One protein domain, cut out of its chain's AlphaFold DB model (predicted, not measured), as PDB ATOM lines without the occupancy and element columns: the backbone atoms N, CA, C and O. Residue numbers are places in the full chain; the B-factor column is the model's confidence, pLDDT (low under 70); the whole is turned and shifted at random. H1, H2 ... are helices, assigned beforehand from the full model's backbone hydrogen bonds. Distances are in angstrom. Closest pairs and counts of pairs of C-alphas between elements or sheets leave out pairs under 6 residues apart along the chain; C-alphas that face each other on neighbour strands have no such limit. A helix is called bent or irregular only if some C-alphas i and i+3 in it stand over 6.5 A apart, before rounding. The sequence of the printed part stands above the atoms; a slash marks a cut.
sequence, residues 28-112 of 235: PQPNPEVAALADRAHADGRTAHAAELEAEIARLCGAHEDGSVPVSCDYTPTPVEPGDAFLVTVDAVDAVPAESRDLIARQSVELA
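Overview. This is residues 28 to 112 of the 235 residues of an uncharacterized protein of Corynebacterium humireducens NBRC 106098 = DSM 45392 (UniProt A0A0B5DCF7). Two helical hairpins, H1 with H2 and H3 with H4, stand side by side and make a four-helix bundle, its helices at shallow tilts. A long link, residues 62 to 84, loops out beyond the end of H2 and returns past H1 to reach H3. The printed part has 85 residues, with four named helices in the order H1, H2, H3, H4 and no named strand; its class is all helix. It is compact, with a radius of gyration of the C-alphas of 12.5 A, and elongated in outline, spanning 39 by 25 by 20 A.

Along the chain. H1 takes residues 32 to 43, from C-alpha 32 at (-2.954, 34.668, 33.375), and is 16.2 A long. H2, residues 47 to 61, measures 21.1 A. H3, residues 85 to 94, measures 16.2 A and is irregular: C-alphas 91 and 94 are 7.1 A apart. H4, residues 98 to 111, measures 20.4 A and ends at C-alpha 111 at (14.679, 39.394, 43.820); it is irregular too, with C-alphas 99 and 102 7.1 A apart.

Arrangement. H1 and H2 touch as a hairpin, opposite ways at a shallow tilt of 21 degrees; their closest C-alphas, of Ala 41 and Ala 50, are 4.9 A apart. H1 also touches H3, opposite ways at 11 degrees, closest at the C-alphas of Leu 37 and Thr 89, 6.9 A. H3 and H4 touch as a hairpin, opposite ways at 23 degrees, closest at the C-alphas of Phe 86 and Leu 111, 5.1 A. H2 and H4 are close but not clearly touching, with the C-alphas of His 49 and Gln 107 closest at 7.1 A. H1 and H4 are near each other, and H2 and H3 are apart. Every O i to N i+4 pair is within hydrogen-bond range in H1 and H2, against 3 of 6 in H3 and 8 of 10 in H4.

Size, cuts and confidence. The two C-alphas farthest apart, of Glu 65 and Asp 84, are 39.7 A apart. The printed part has no cut. The link from H2 to H3 is long; the other two are tight. Mean pLDDT of the printed part is 95.9, and no printed residue is under 70.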
ATOM      1  N   PRO A  28     -13.819  40.918  31.038       91.75
ATOM      2  CA  PRO A  28     -12.368  40.790  31.087       91.75
ATOM      3  C   PRO A  28     -11.963  39.868  32.239       91.75
ATOM      4  O   PRO A  28     -12.587  39.874  33.299       91.75
ATOM      5  N   GLN A  29     -10.918  39.085  32.004       93.88
ATOM      6  CA  GLN A  29     -10.368  38.133  32.963       93.88
ATOM      7  C   GLN A  29      -8.986  38.611  33.417       93.88
ATOM      8  O   GLN A  29      -8.319  39.311  32.641       93.88
ATOM      9  N   PRO A  30      -8.520  38.207  34.613       96.44
ATOM     10  CA  PRO A  30      -7.151  38.459  35.038       96.44
ATOM     11  C   PRO A  30      -6.173  37.961  33.973       96.44
ATOM     12  O   PRO A  30      -6.334  36.854  33.452       96.44
ATOM     13  N   ASN A  31      -5.159  38.764  33.632       97.31
ATOM     14  CA  ASN A  31      -4.119  38.285  32.728       97.31
ATOM     15  C   ASN A  31      -3.416  37.074  33.381       97.31
ATOM     16  O   ASN A  31      -2.914  37.216  34.500       97.31
ATOM     17  N   PRO A  32      -3.391  35.899  32.726       96.81
ATOM     18  CA  PRO A  32      -2.954  34.668  33.375       96.81
ATOM     19  C   PRO A  32      -1.463  34.684  33.723       96.81
ATOM     20  O   PRO A  32      -1.077  34.101  34.732       96.81
ATOM     21  N   GLU A  33      -0.629  35.376  32.945       97.88
ATOM     22  CA  GLU A  33       0.803  35.488  33.219       97.88
ATOM     23  C   GLU A  33       1.078  36.347  34.464       97.88
ATOM     24  O   GLU A  33       1.834  35.932  35.343       97.88
ATOM     25  N   VAL A  34       0.419  37.503  34.600       98.31
ATOM     26  CA  VAL A  34       0.537  38.350  35.804       98.31
ATOM     27  C   VAL A  34      -0.105  37.670  37.022       98.31
ATOM     28  O   VAL A  34       0.462  37.716  38.114       98.31
ATOM     29  N   ALA A  35      -1.238  36.981  36.848       97.88
ATOM     30  CA  ALA A  35      -1.885  36.213  37.913       97.88
ATOM     31  C   ALA A  35      -0.993  35.080  38.442       97.88
ATOM     32  O   ALA A  35      -0.863  34.927  39.653       97.88
ATOM     33  N   ALA A  36      -0.300  34.347  37.566       97.12
ATOM     34  CA  ALA A  36       0.637  33.303  37.985       97.12
ATOM     35  C   ALA A  36       1.815  33.861  38.809       97.12
ATOM     36  O   ALA A  36       2.265  33.232  39.772       97.12
ATOM     37  N   LEU A  37       2.303  35.059  38.470       98.12
ATOM     38  CA  LEU A  37       3.324  35.749  39.264       98.12
ATOM     39  C   LEU A  37       2.776  36.201  40.623       98.12
ATOM     40  O   LEU A  37       3.484  36.097  41.630       98.12
ATOM     41  N   ALA A  38       1.530  36.678  40.671       98.31
ATOM     42  CA  ALA A  38       0.867  37.047  41.918       98.31
ATOM     43  C   ALA A  38       0.688  35.817  42.825       98.31
ATOM     44  O   ALA A  38       1.043  35.875  44.005       98.31
ATOM     45  N   ASP A  39       0.248  34.683  42.272       97.94
ATOM     46  CA  ASP A  39       0.112  33.412  42.988       97.94
ATOM     47  C   ASP A  39       1.453  32.974  43.594       97.94
ATOM     48  O   ASP A  39       1.541  32.633  44.778       97.94
ATOM     49  N   ARG A  40       2.536  33.063  42.809       97.00
ATOM     50  CA  ARG A  40       3.907  32.820  43.283       97.00
ATOM     51  C   ARG A  40       4.295  33.762  44.417       97.00
ATOM     52  O   ARG A  40       4.839  33.305  45.421       97.00
ATOM     53  N   ALA A  41       4.022  35.058  44.283       97.75
ATOM     54  CA  ALA A  41       4.338  36.044  45.313       97.75
ATOM     55  C   ALA A  41       3.600  35.773  46.629       97.75
ATOM     56  O   ALA A  41       4.208  35.879  47.697       97.75
ATOM     57  N   HIS A  42       2.341  35.338  46.563       97.62
ATOM     58  CA  HIS A  42       1.594  34.863  47.731       97.62
ATOM     59  C   HIS A  42       2.206  33.610  48.344       97.62
ATOM     60  O   HIS A  42       2.434  33.576  49.554       97.62
ATOM     61  N   ALA A  43       2.517  32.600  47.529       96.56
ATOM     62  CA  ALA A  43       3.120  31.353  47.998       96.56
ATOM     63  C   ALA A  43       4.489  31.572  48.675       96.56
ATOM     64  O   ALA A  43       4.826  30.861  49.621       96.56
ATOM     65  N   ASP A  44       5.246  32.578  48.227       95.62
ATOM     66  CA  ASP A  44       6.527  32.999  48.814       95.62
ATOM     67  C   ASP A  44       6.393  33.897  50.052       95.62
ATOM     68  O   ASP A  44       7.390  34.184  50.715       95.62
ATOM     69  N   GLY A  45       5.195  34.405  50.351       96.25
ATOM     70  CA  GLY A  45       4.992  35.418  51.389       96.25
ATOM     71  C   GLY A  45       5.556  36.803  51.038       96.25
ATOM     72  O   GLY A  45       5.762  37.627  51.932       96.25
ATOM     73  N   ARG A  46       5.789  37.097  49.751       96.81
ATOM     74  CA  ARG A  46       6.272  38.396  49.246       96.81
ATOM     75  C   ARG A  46       5.120  39.388  49.095       96.81
ATOM     76  O   ARG A  46       4.747  39.772  47.990       96.81
ATOM     77  N   THR A  47       4.554  39.804  50.226       97.19
ATOM     78  CA  THR A  47       3.303  40.583  50.291       97.19
ATOM     79  C   THR A  47       3.321  41.881  49.484       97.19
ATOM     80  O   THR A  47       2.319  42.205  48.855       97.19
ATOM     81  N   ALA A  48       4.443  42.607  49.456       97.75
ATOM     82  CA  ALA A  48       4.568  43.825  48.655       97.75
ATOM     83  C   ALA A  48       4.486  43.526  47.149       97.75
ATOM     84  O   ALA A  48       3.691  44.142  46.445       97.75
ATOM     85  N   HIS A  49       5.234  42.526  46.672       98.25
ATOM     86  CA  HIS A  49       5.222  42.138  45.259       98.25
ATOM     87  C   HIS A  49       3.845  41.610  44.846       98.25
ATOM     88  O   HIS A  49       3.354  41.954  43.776       98.25
ATOM     89  N   ALA A  50       3.208  40.814  45.711       98.38
ATOM     90  CA  ALA A  50       1.861  40.302  45.488       98.38
ATOM     91  C   ALA A  50       0.843  41.441  45.327       98.38
ATOM     92  O   ALA A  50       0.098  41.457  44.353       98.38
ATOM     93  N   ALA A  51       0.873  42.439  46.216       98.38
ATOM     94  CA  ALA A  51      -0.028  43.588  46.148       98.38
ATOM     95  C   ALA A  51       0.172  44.429  44.874       98.38
ATOM     96  O   ALA A  51      -0.800  44.911  44.294       98.38
ATOM     97  N   GLU A  52       1.415  44.603  44.417       98.44
ATOM     98  CA  GLU A  52       1.692  45.295  43.152       98.44
ATOM     99  C   GLU A  52       1.170  44.519  41.938       98.44
ATOM    100  O   GLU A  52       0.602  45.118  41.027       98.44
ATOM    101  N   LEU A  53       1.331  43.193  41.931       98.62
ATOM    102  CA  LEU A  53       0.836  42.336  40.853       98.62
ATOM    103  C   LEU A  53      -0.698  42.282  40.841       98.62
ATOM    104  O   LEU A  53      -1.295  42.329  39.773       98.62
ATOM    105  N   GLU A  54      -1.352  42.276  42.002       97.88
ATOM    106  CA  GLU A  54      -2.811  42.406  42.112       97.88
ATOM    107  C   GLU A  54      -3.319  43.750  41.582       97.88
ATOM    108  O   GLU A  54      -4.295  43.802  40.829       97.88
ATOM    109  N   ALA A  55      -2.637  44.843  41.932       97.62
ATOM    110  CA  ALA A  55      -2.955  46.158  41.389       97.62
ATOM    111  C   ALA A  55      -2.771  46.194  39.863       97.62
ATOM    112  O   ALA A  55      -3.564  46.823  39.161       97.62
ATOM    113  N   GLU A  56      -1.767  45.489  39.340       98.44
ATOM    114  CA  GLU A  56      -1.532  45.369  37.904       98.44
ATOM    115  C   GLU A  56      -2.600  44.523  37.199       98.44
ATOM    116  O   GLU A  56      -3.081  44.922  36.139       98.44
ATOM    117  N   ILE A  57      -3.047  43.416  37.801       98.06
ATOM    118  CA  ILE A  57      -4.186  42.620  37.313       98.06
ATOM    119  C   ILE A  57      -5.425  43.511  37.177       98.06
ATOM    120  O   ILE A  57      -6.026  43.579  36.102       98.06
ATOM    121  N   ALA A  58      -5.761  44.254  38.234       96.06
ATOM    122  CA  ALA A  58      -6.880  45.189  38.229       96.06
ATOM    123  C   ALA A  58      -6.723  46.271  37.145       96.06
ATOM    124  O   ALA A  58      -7.671  46.577  36.420       96.06
ATOM    125  N   ARG A  59      -5.513  46.826  36.984       96.62
ATOM    126  CA  ARG A  59      -5.211  47.835  35.959       96.62
ATOM    127  C   ARG A  59      -5.408  47.289  34.543       96.62
ATOM    128  O   ARG A  59      -5.968  47.994  33.705       96.62
ATOM    129  N   LEU A  60      -4.960  46.062  34.274       96.88
ATOM    130  CA  LEU A  60      -5.087  45.408  32.968       96.88
ATOM    131  C   LEU A  60      -6.540  45.069  32.623       96.88
ATOM    132  O   LEU A  60      -6.934  45.184  31.463       96.88
ATOM    133  N   CYS A  61      -7.349  44.705  33.616       94.88
ATOM    134  CA  CYS A  61      -8.783  44.490  33.435       94.88
ATOM    135  C   CYS A  61      -9.567  45.780  33.169       94.88
ATOM    136  O   CYS A  61     -10.677  45.732  32.633       94.88
ATOM    137  N   GLY A  62      -8.977  46.929  33.502       92.75
ATOM    138  CA  GLY A  62      -9.609  48.231  33.388       92.75
ATOM    139  C   GLY A  62     -10.667  48.460  34.467       92.75
ATOM    140  O   GLY A  62     -10.870  47.653  35.371       92.75
ATOM    141  N   ALA A  63     -11.344  49.600  34.362       92.88
ATOM    142  CA  ALA A  63     -12.397  49.994  35.286       92.88
ATOM    143  C   ALA A  63     -13.669  50.384  34.526       92.88
ATOM    144  O   ALA A  63     -13.617  50.885  33.399       92.88
ATOM    145  N   HIS A  64     -14.812  50.171  35.167       89.06
ATOM    146  CA  HIS A  64     -16.096  50.727  34.770       89.06
ATOM    147  C   HIS A  64     -16.102  52.261  34.898       89.06
ATOM    148  O   HIS A  64     -15.197  52.868  35.471       89.06
ATOM    149  N   GLU A  65     -17.152  52.909  34.382       91.12
ATOM    150  CA  GLU A  65     -17.291  54.375  34.435       91.12
ATOM    151  C   GLU A  65     -17.326  54.937  35.866       91.12
ATOM    152  O   GLU A  65     -16.957  56.088  36.091       91.12
ATOM    153  N   ASP A  66     -17.750  54.128  36.839       91.31
ATOM    154  CA  ASP A  66     -17.765  54.473  38.262       91.31
ATOM    155  C   ASP A  66     -16.423  54.212  38.975       91.31
ATOM    156  O   ASP A  66     -16.298  54.478  40.171       91.31
ATOM    157  N   GLY A  67     -15.414  53.729  38.244       88.62
ATOM    158  CA  GLY A  67     -14.079  53.418  38.748       88.62
ATOM    159  C   GLY A  67     -13.935  52.030  39.378       88.62
ATOM    160  O   GLY A  67     -12.844  51.709  39.844       88.62
ATOM    161  N   SER A  68     -14.988  51.207  39.401       90.00
ATOM    162  CA  SER A  68     -14.910  49.829  39.908       90.00
ATOM    163  C   SER A  68     -14.277  48.864  38.894       90.00
ATOM    164  O   SER A  68     -14.433  49.030  37.685       90.00
ATOM    165  N   VAL A  69     -13.552  47.852  39.378       91.38
ATOM    166  CA  VAL A  69     -13.003  46.767  38.543       91.38
ATOM    167  C   VAL A  69     -14.119  45.751  38.250       91.38
ATOM    168  O   VAL A  69     -14.913  45.473  39.152       91.38
ATOM    169  N   PRO A  70     -14.212  45.191  37.029       91.50
ATOM    170  CA  PRO A  70     -15.196  44.156  36.719       91.50
ATOM    171  C   PRO A  70     -15.067  42.927  37.624       91.50
ATOM    172  O   PRO A  70     -13.972  42.396  37.776       91.50
ATOM    173  N   VAL A  71     -16.192  42.419  38.141       89.50
ATOM    174  CA  VAL A  71     -16.248  41.219  39.015       89.50
ATOM    175  C   VAL A  71     -15.678  39.971  38.330       89.50
ATOM    176  O   VAL A  71     -15.094  39.110  38.974       89.50
ATOM    177  N   SER A  72     -15.779  39.892  37.000       90.19
ATOM    178  CA  SER A  72     -15.142  38.838  36.199       90.19
ATOM    179  C   SER A  72     -13.609  38.823  36.306       90.19
ATOM    180  O   SER A  72     -12.977  37.866  35.873       90.19
ATOM    181  N   CYS A  73     -13.012  39.885  36.855       93.31
ATOM    182  CA  CYS A  73     -11.588  40.018  37.123       93.31
ATOM    183  C   CYS A  73     -11.235  39.883  38.616       93.31
ATOM    184  O   CYS A  73     -10.108  40.175  39.017       93.31
ATOM    185  N   ASP A  74     -12.165  39.417  39.454       91.69
ATOM    186  CA  ASP A  74     -11.842  39.094  40.839       91.69
ATOM    187  C   ASP A  74     -10.717  38.049  40.880       91.69
ATOM    188  O   ASP A  74     -10.814  36.951  40.329       91.69
ATOM    189  N   TYR A  75      -9.622  38.411  41.543       94.81
ATOM    190  CA  TYR A  75      -8.455  37.558  41.702       94.81
ATOM    191  C   TYR A  75      -8.433  36.963  43.109       94.81
ATOM    192  O   TYR A  75      -8.609  37.654  44.112       94.81
ATOM    193  N   THR A  76      -8.207  35.653  43.185       95.12
ATOM    194  CA  THR A  76      -7.967  34.936  44.439       95.12
ATOM    195  C   THR A  76      -6.718  34.085  44.266       95.12
ATOM    196  O   THR A  76      -6.683  33.306  43.312       95.12
ATOM    197  N   PRO A  77      -5.734  34.176  45.182       95.50
ATOM    198  CA  PRO A  77      -4.506  33.409  45.062       95.50
ATOM    199  C   PRO A  77      -4.767  31.907  44.975       95.50
ATOM    200  O   PRO A  77      -5.503  31.341  45.793       95.50
ATOM    201  N   THR A  78      -4.128  31.255  44.013       95.38
ATOM    202  CA  THR A  78      -4.174  29.808  43.832       95.38
ATOM    203  C   THR A  78      -2.864  29.146  44.269       95.38
ATOM    204  O   THR A  78      -1.797  29.764  44.230       95.38
ATOM    205  N   PRO A  79      -2.899  27.888  44.748       93.25
ATOM    206  CA  PRO A  79      -1.678  27.174  45.093       93.25
ATOM    207  C   PRO A  79      -0.785  26.959  43.866       93.25
ATOM    208  O   PRO A  79      -1.252  26.462  42.842       93.25
ATOM    209  N   VAL A  80       0.510  27.239  44.009       94.56
ATOM    210  CA  VAL A  80       1.526  26.986  42.978       94.56
ATOM    211  C   VAL A  80       2.623  26.063  43.488       94.56
ATOM    212  O   VAL A  80       2.930  26.023  44.682       94.56
ATOM    213  N   GLU A  81       3.245  25.331  42.566       90.88
ATOM    214  CA  GLU A  81       4.409  24.507  42.880       90.88
ATOM    215  C   GLU A  81       5.601  25.377  43.310       90.88
ATOM    216  O   GLU A  81       5.766  26.486  42.796       90.88
ATOM    217  N   PRO A  82       6.455  24.906  44.241       88.88
ATOM    218  CA  PRO A  82       7.696  25.584  44.608       88.88
ATOM    219  C   PRO A  82       8.586  25.882  43.393       88.88
ATOM    220  O   PRO A  82       8.748  25.043  42.510       88.88
ATOM    221  N   GLY A  83       9.212  27.057  43.383       90.62
ATOM    222  CA  GLY A  83      10.112  27.500  42.325       90.62
ATOM    223  C   GLY A  83      11.008  28.627  42.821       90.62
ATOM    224  O   GLY A  83      10.716  29.251  43.843       90.62
ATOM    225  N   ASP A  84      12.111  28.862  42.117       94.81
ATOM    226  CA  ASP A  84      12.990  29.994  42.399       94.81
ATOM    227  C   ASP A  84      12.277  31.292  41.998       94.81
ATOM    228  O   ASP A  84      11.942  31.492  40.830       94.81
ATOM    229  N   ALA A  85      11.994  32.150  42.983       95.94
ATOM    230  CA  ALA A  85      11.210  33.362  42.774       95.94
ATOM    231  C   ALA A  85      11.862  34.310  41.761       95.94
ATOM    232  O   ALA A  85      11.153  34.931  40.969       95.94
ATOM    233  N   PHE A  86      13.193  34.414  41.775       97.38
ATOM    234  CA  PHE A  86      13.928  35.263  40.850       97.38
ATOM    235  C   PHE A  86      13.818  34.720  39.422       97.38
ATOM    236  O   PHE A  86      13.373  35.457  38.544       97.38
ATOM    237  N   LEU A  87      14.129  33.435  39.206       96.81
ATOM    238  CA  LEU A  87      14.077  32.820  37.872       96.81
ATOM    239  C   LEU A  87      12.665  32.880  37.276       96.81
ATOM    240  O   LEU A  87      12.485  33.333  36.152       96.81
ATOM    241  N   VAL A  88      11.644  32.527  38.065       96.62
ATOM    242  CA  VAL A  88      10.241  32.598  37.624       96.62
ATOM    243  C   VAL A  88       9.845  34.020  37.212       96.62
ATOM    244  O   VAL A  88       9.095  34.190  36.254       96.62
ATOM    245  N   THR A  89      10.334  35.041  37.919       97.94
ATOM    246  CA  THR A  89       9.977  36.439  37.637       97.94
ATOM    247  C   THR A  89      10.719  36.974  36.412       97.94
ATOM    248  O   THR A  89      10.091  37.569  35.537       97.94
ATOM    249  N   VAL A  90      12.028  36.735  36.301       97.94
ATOM    250  CA  VAL A  90      12.835  37.270  35.192       97.94
ATOM    251  C   VAL A  90      12.507  36.604  33.851       97.94
ATOM    252  O   VAL A  90      12.480  37.281  32.821       97.94
ATOM    253  N   ASP A  91      12.152  35.316  33.859       96.81
ATOM    254  CA  ASP A  91      11.712  34.588  32.662       96.81
ATOM    255  C   ASP A  91      10.342  35.078  32.158       96.81
ATOM    256  O   ASP A  91      10.033  34.997  30.968       96.81
ATOM    257  N   ALA A  92       9.511  35.638  33.043       97.31
ATOM    258  CA  ALA A  92       8.168  36.089  32.697       97.31
ATOM    259  C   ALA A  92       8.125  37.454  31.987       97.31
ATOM    260  O   ALA A  92       7.070  37.827  31.471       97.31
ATOM    261  N   VAL A  93       9.239  38.196  31.919       97.38
ATOM    262  CA  VAL A  93       9.284  39.556  31.343       97.38
ATOM    263  C   VAL A  93       8.728  39.602  29.917       97.38
ATOM    264  O   VAL A  93       8.006  40.535  29.579       97.38
ATOM    265  N   ASP A  94       9.004  38.600  29.081       95.88
ATOM    266  CA  ASP A  94       8.470  38.569  27.714       95.88
ATOM    267  C   ASP A  94       7.066  37.967  27.595       95.88
ATOM    268  O   ASP A  94       6.383  38.225  26.599       95.88
ATOM    269  N   ALA A  95       6.637  37.194  28.596       96.50
ATOM    270  CA  ALA A  95       5.341  36.524  28.616       96.50
ATOM    271  C   ALA A  95       4.200  37.465  29.030       96.50
ATOM    272  O   ALA A  95       3.084  37.333  28.532       96.50
ATOM    273  N   VAL A  96       4.477  38.431  29.910       97.88
ATOM    274  CA  VAL A  96       3.479  39.416  30.348       97.88
ATOM    275  C   VAL A  96       3.182  40.468  29.264       97.88
ATOM    276  O   VAL A  96       4.013  40.711  28.375       97.88
ATOM    277  N   PRO A  97       2.024  41.158  29.341       97.81
ATOM    278  CA  PRO A  97       1.731  42.311  28.492       97.81
ATOM    279  C   PRO A  97       2.842  43.366  28.528       97.81
ATOM    280  O   PRO A  97       3.491  43.570  29.556       97.81
ATOM    281  N   ALA A  98       3.052  44.063  27.407       96.62
ATOM    282  CA  ALA A  98       4.138  45.034  27.255       96.62
ATOM    283  C   ALA A  98       4.109  46.123  28.343       96.62
ATOM    284  O   ALA A  98       5.154  46.535  28.841       96.62
ATOM    285  N   GLU A  99       2.911  46.544  28.746       96.50
ATOM    286  CA  GLU A  99       2.680  47.555  29.776       96.50
ATOM    287  C   GLU A  99       3.039  47.082  31.193       96.50
ATOM    288  O   GLU A  99       3.239  47.914  32.074       96.50
ATOM    289  N   SER A 100       3.144  45.769  31.418       98.31
ATOM    290  CA  SER A 100       3.490  45.167  32.712       98.31
ATOM    291  C   SER A 100       4.983  44.872  32.848       98.31
ATOM    292  O   SER A 100       5.464  44.592  33.944       98.31
ATOM    293  N   ARG A 101       5.756  44.937  31.757       98.12
ATOM    294  CA  ARG A 101       7.163  44.507  31.761       98.12
ATOM    295  C   ARG A 101       8.052  45.343  32.678       98.12
ATOM    296  O   ARG A 101       8.968  44.792  33.275       98.12
ATOM    297  N   ASP A 102       7.766  46.638  32.837       97.31
ATOM    298  CA  ASP A 102       8.492  47.509  33.777       97.31
ATOM    299  C   ASP A 102       8.325  47.037  35.234       97.31
ATOM    300  O   ASP A 102       9.284  47.049  36.009       97.31
ATOM    301  N   LEU A 103       7.119  46.587  35.607       98.31
ATOM    302  CA  LEU A 103       6.848  46.014  36.928       98.31
ATOM    303  C   LEU A 103       7.661  44.732  37.136       98.31
ATOM    304  O   LEU A 103       8.322  44.583  38.163       98.31
ATOM    305  N   ILE A 104       7.648  43.835  36.149       98.44
ATOM    306  CA  ILE A 104       8.343  42.548  36.252       98.44
ATOM    307  C   ILE A 104       9.863  42.734  36.249       98.44
ATOM    308  O   ILE A 104      10.557  42.096  37.042       98.44
ATOM    309  N   ALA A 105      10.394  43.648  35.432       98.31
ATOM    310  CA  ALA A 105      11.812  43.999  35.436       98.31
ATOM    311  C   ALA A 105      12.255  44.518  36.812       98.31
ATOM    312  O   ALA A 105      13.280  44.073  37.326       98.31
ATOM    313  N   ARG A 106      11.458  45.393  37.446       98.19
ATOM    314  CA  ARG A 106      11.748  45.891  38.799       98.19
ATOM    315  C   ARG A 106      11.785  44.767  39.827       98.19
ATOM    316  O   ARG A 106      12.795  44.613  40.507       98.19
ATOM    317  N   GLN A 107      10.736  43.949  39.890       98.50
ATOM    318  CA  GLN A 107      10.696  42.845  40.848       98.50
ATOM    319  C   GLN A 107      11.800  41.811  40.586       98.50
ATOM    320  O   GLN A 107      12.311  41.220  41.530       98.50
ATOM    321  N   SER A 108      12.216  41.616  39.331       98.25
ATOM    322  CA  SER A 108      13.354  40.750  38.991       98.25
ATOM    323  C   SER A 108      14.657  41.259  39.609       98.25
ATOM    324  O   SER A 108      15.400  40.471  40.184       98.25
ATOM    325  N   VAL A 109      14.925  42.567  39.534       98.06
ATOM    326  CA  VAL A 109      16.108  43.179  40.165       98.06
ATOM    327  C   VAL A 109      16.029  43.079  41.690       98.06
ATOM    328  O   VAL A 109      17.006  42.703  42.325       98.06
ATOM    329  N   GLU A 110      14.864  43.346  42.285       96.94
ATOM    330  CA  GLU A 110      14.656  43.254  43.741       96.94
ATOM    331  C   GLU A 110      14.819  41.821  44.281       96.94
ATOM    332  O   GLU A 110      15.244  41.625  45.418       96.94
ATOM    333  N   LEU A 111      14.501  40.807  43.471       97.12
ATOM    334  CA  LEU A 111      14.679  39.394  43.820       97.12
ATOM    335  C   LEU A 111      16.105  38.883  43.582       97.12
ATOM    336  O   LEU A 111      16.457  37.795  44.052       97.12
ATOM    337  N   ALA A 112      16.927  39.628  42.845       96.75
ATOM    338  CA  ALA A 112      18.267  39.209  42.480       96.75
ATOM    339  C   ALA A 112      19.234  39.374  43.662       96.75
ATOM    340  O   ALA A 112      19.835  40.417  43.876       96.75
TER     341      ALA A 112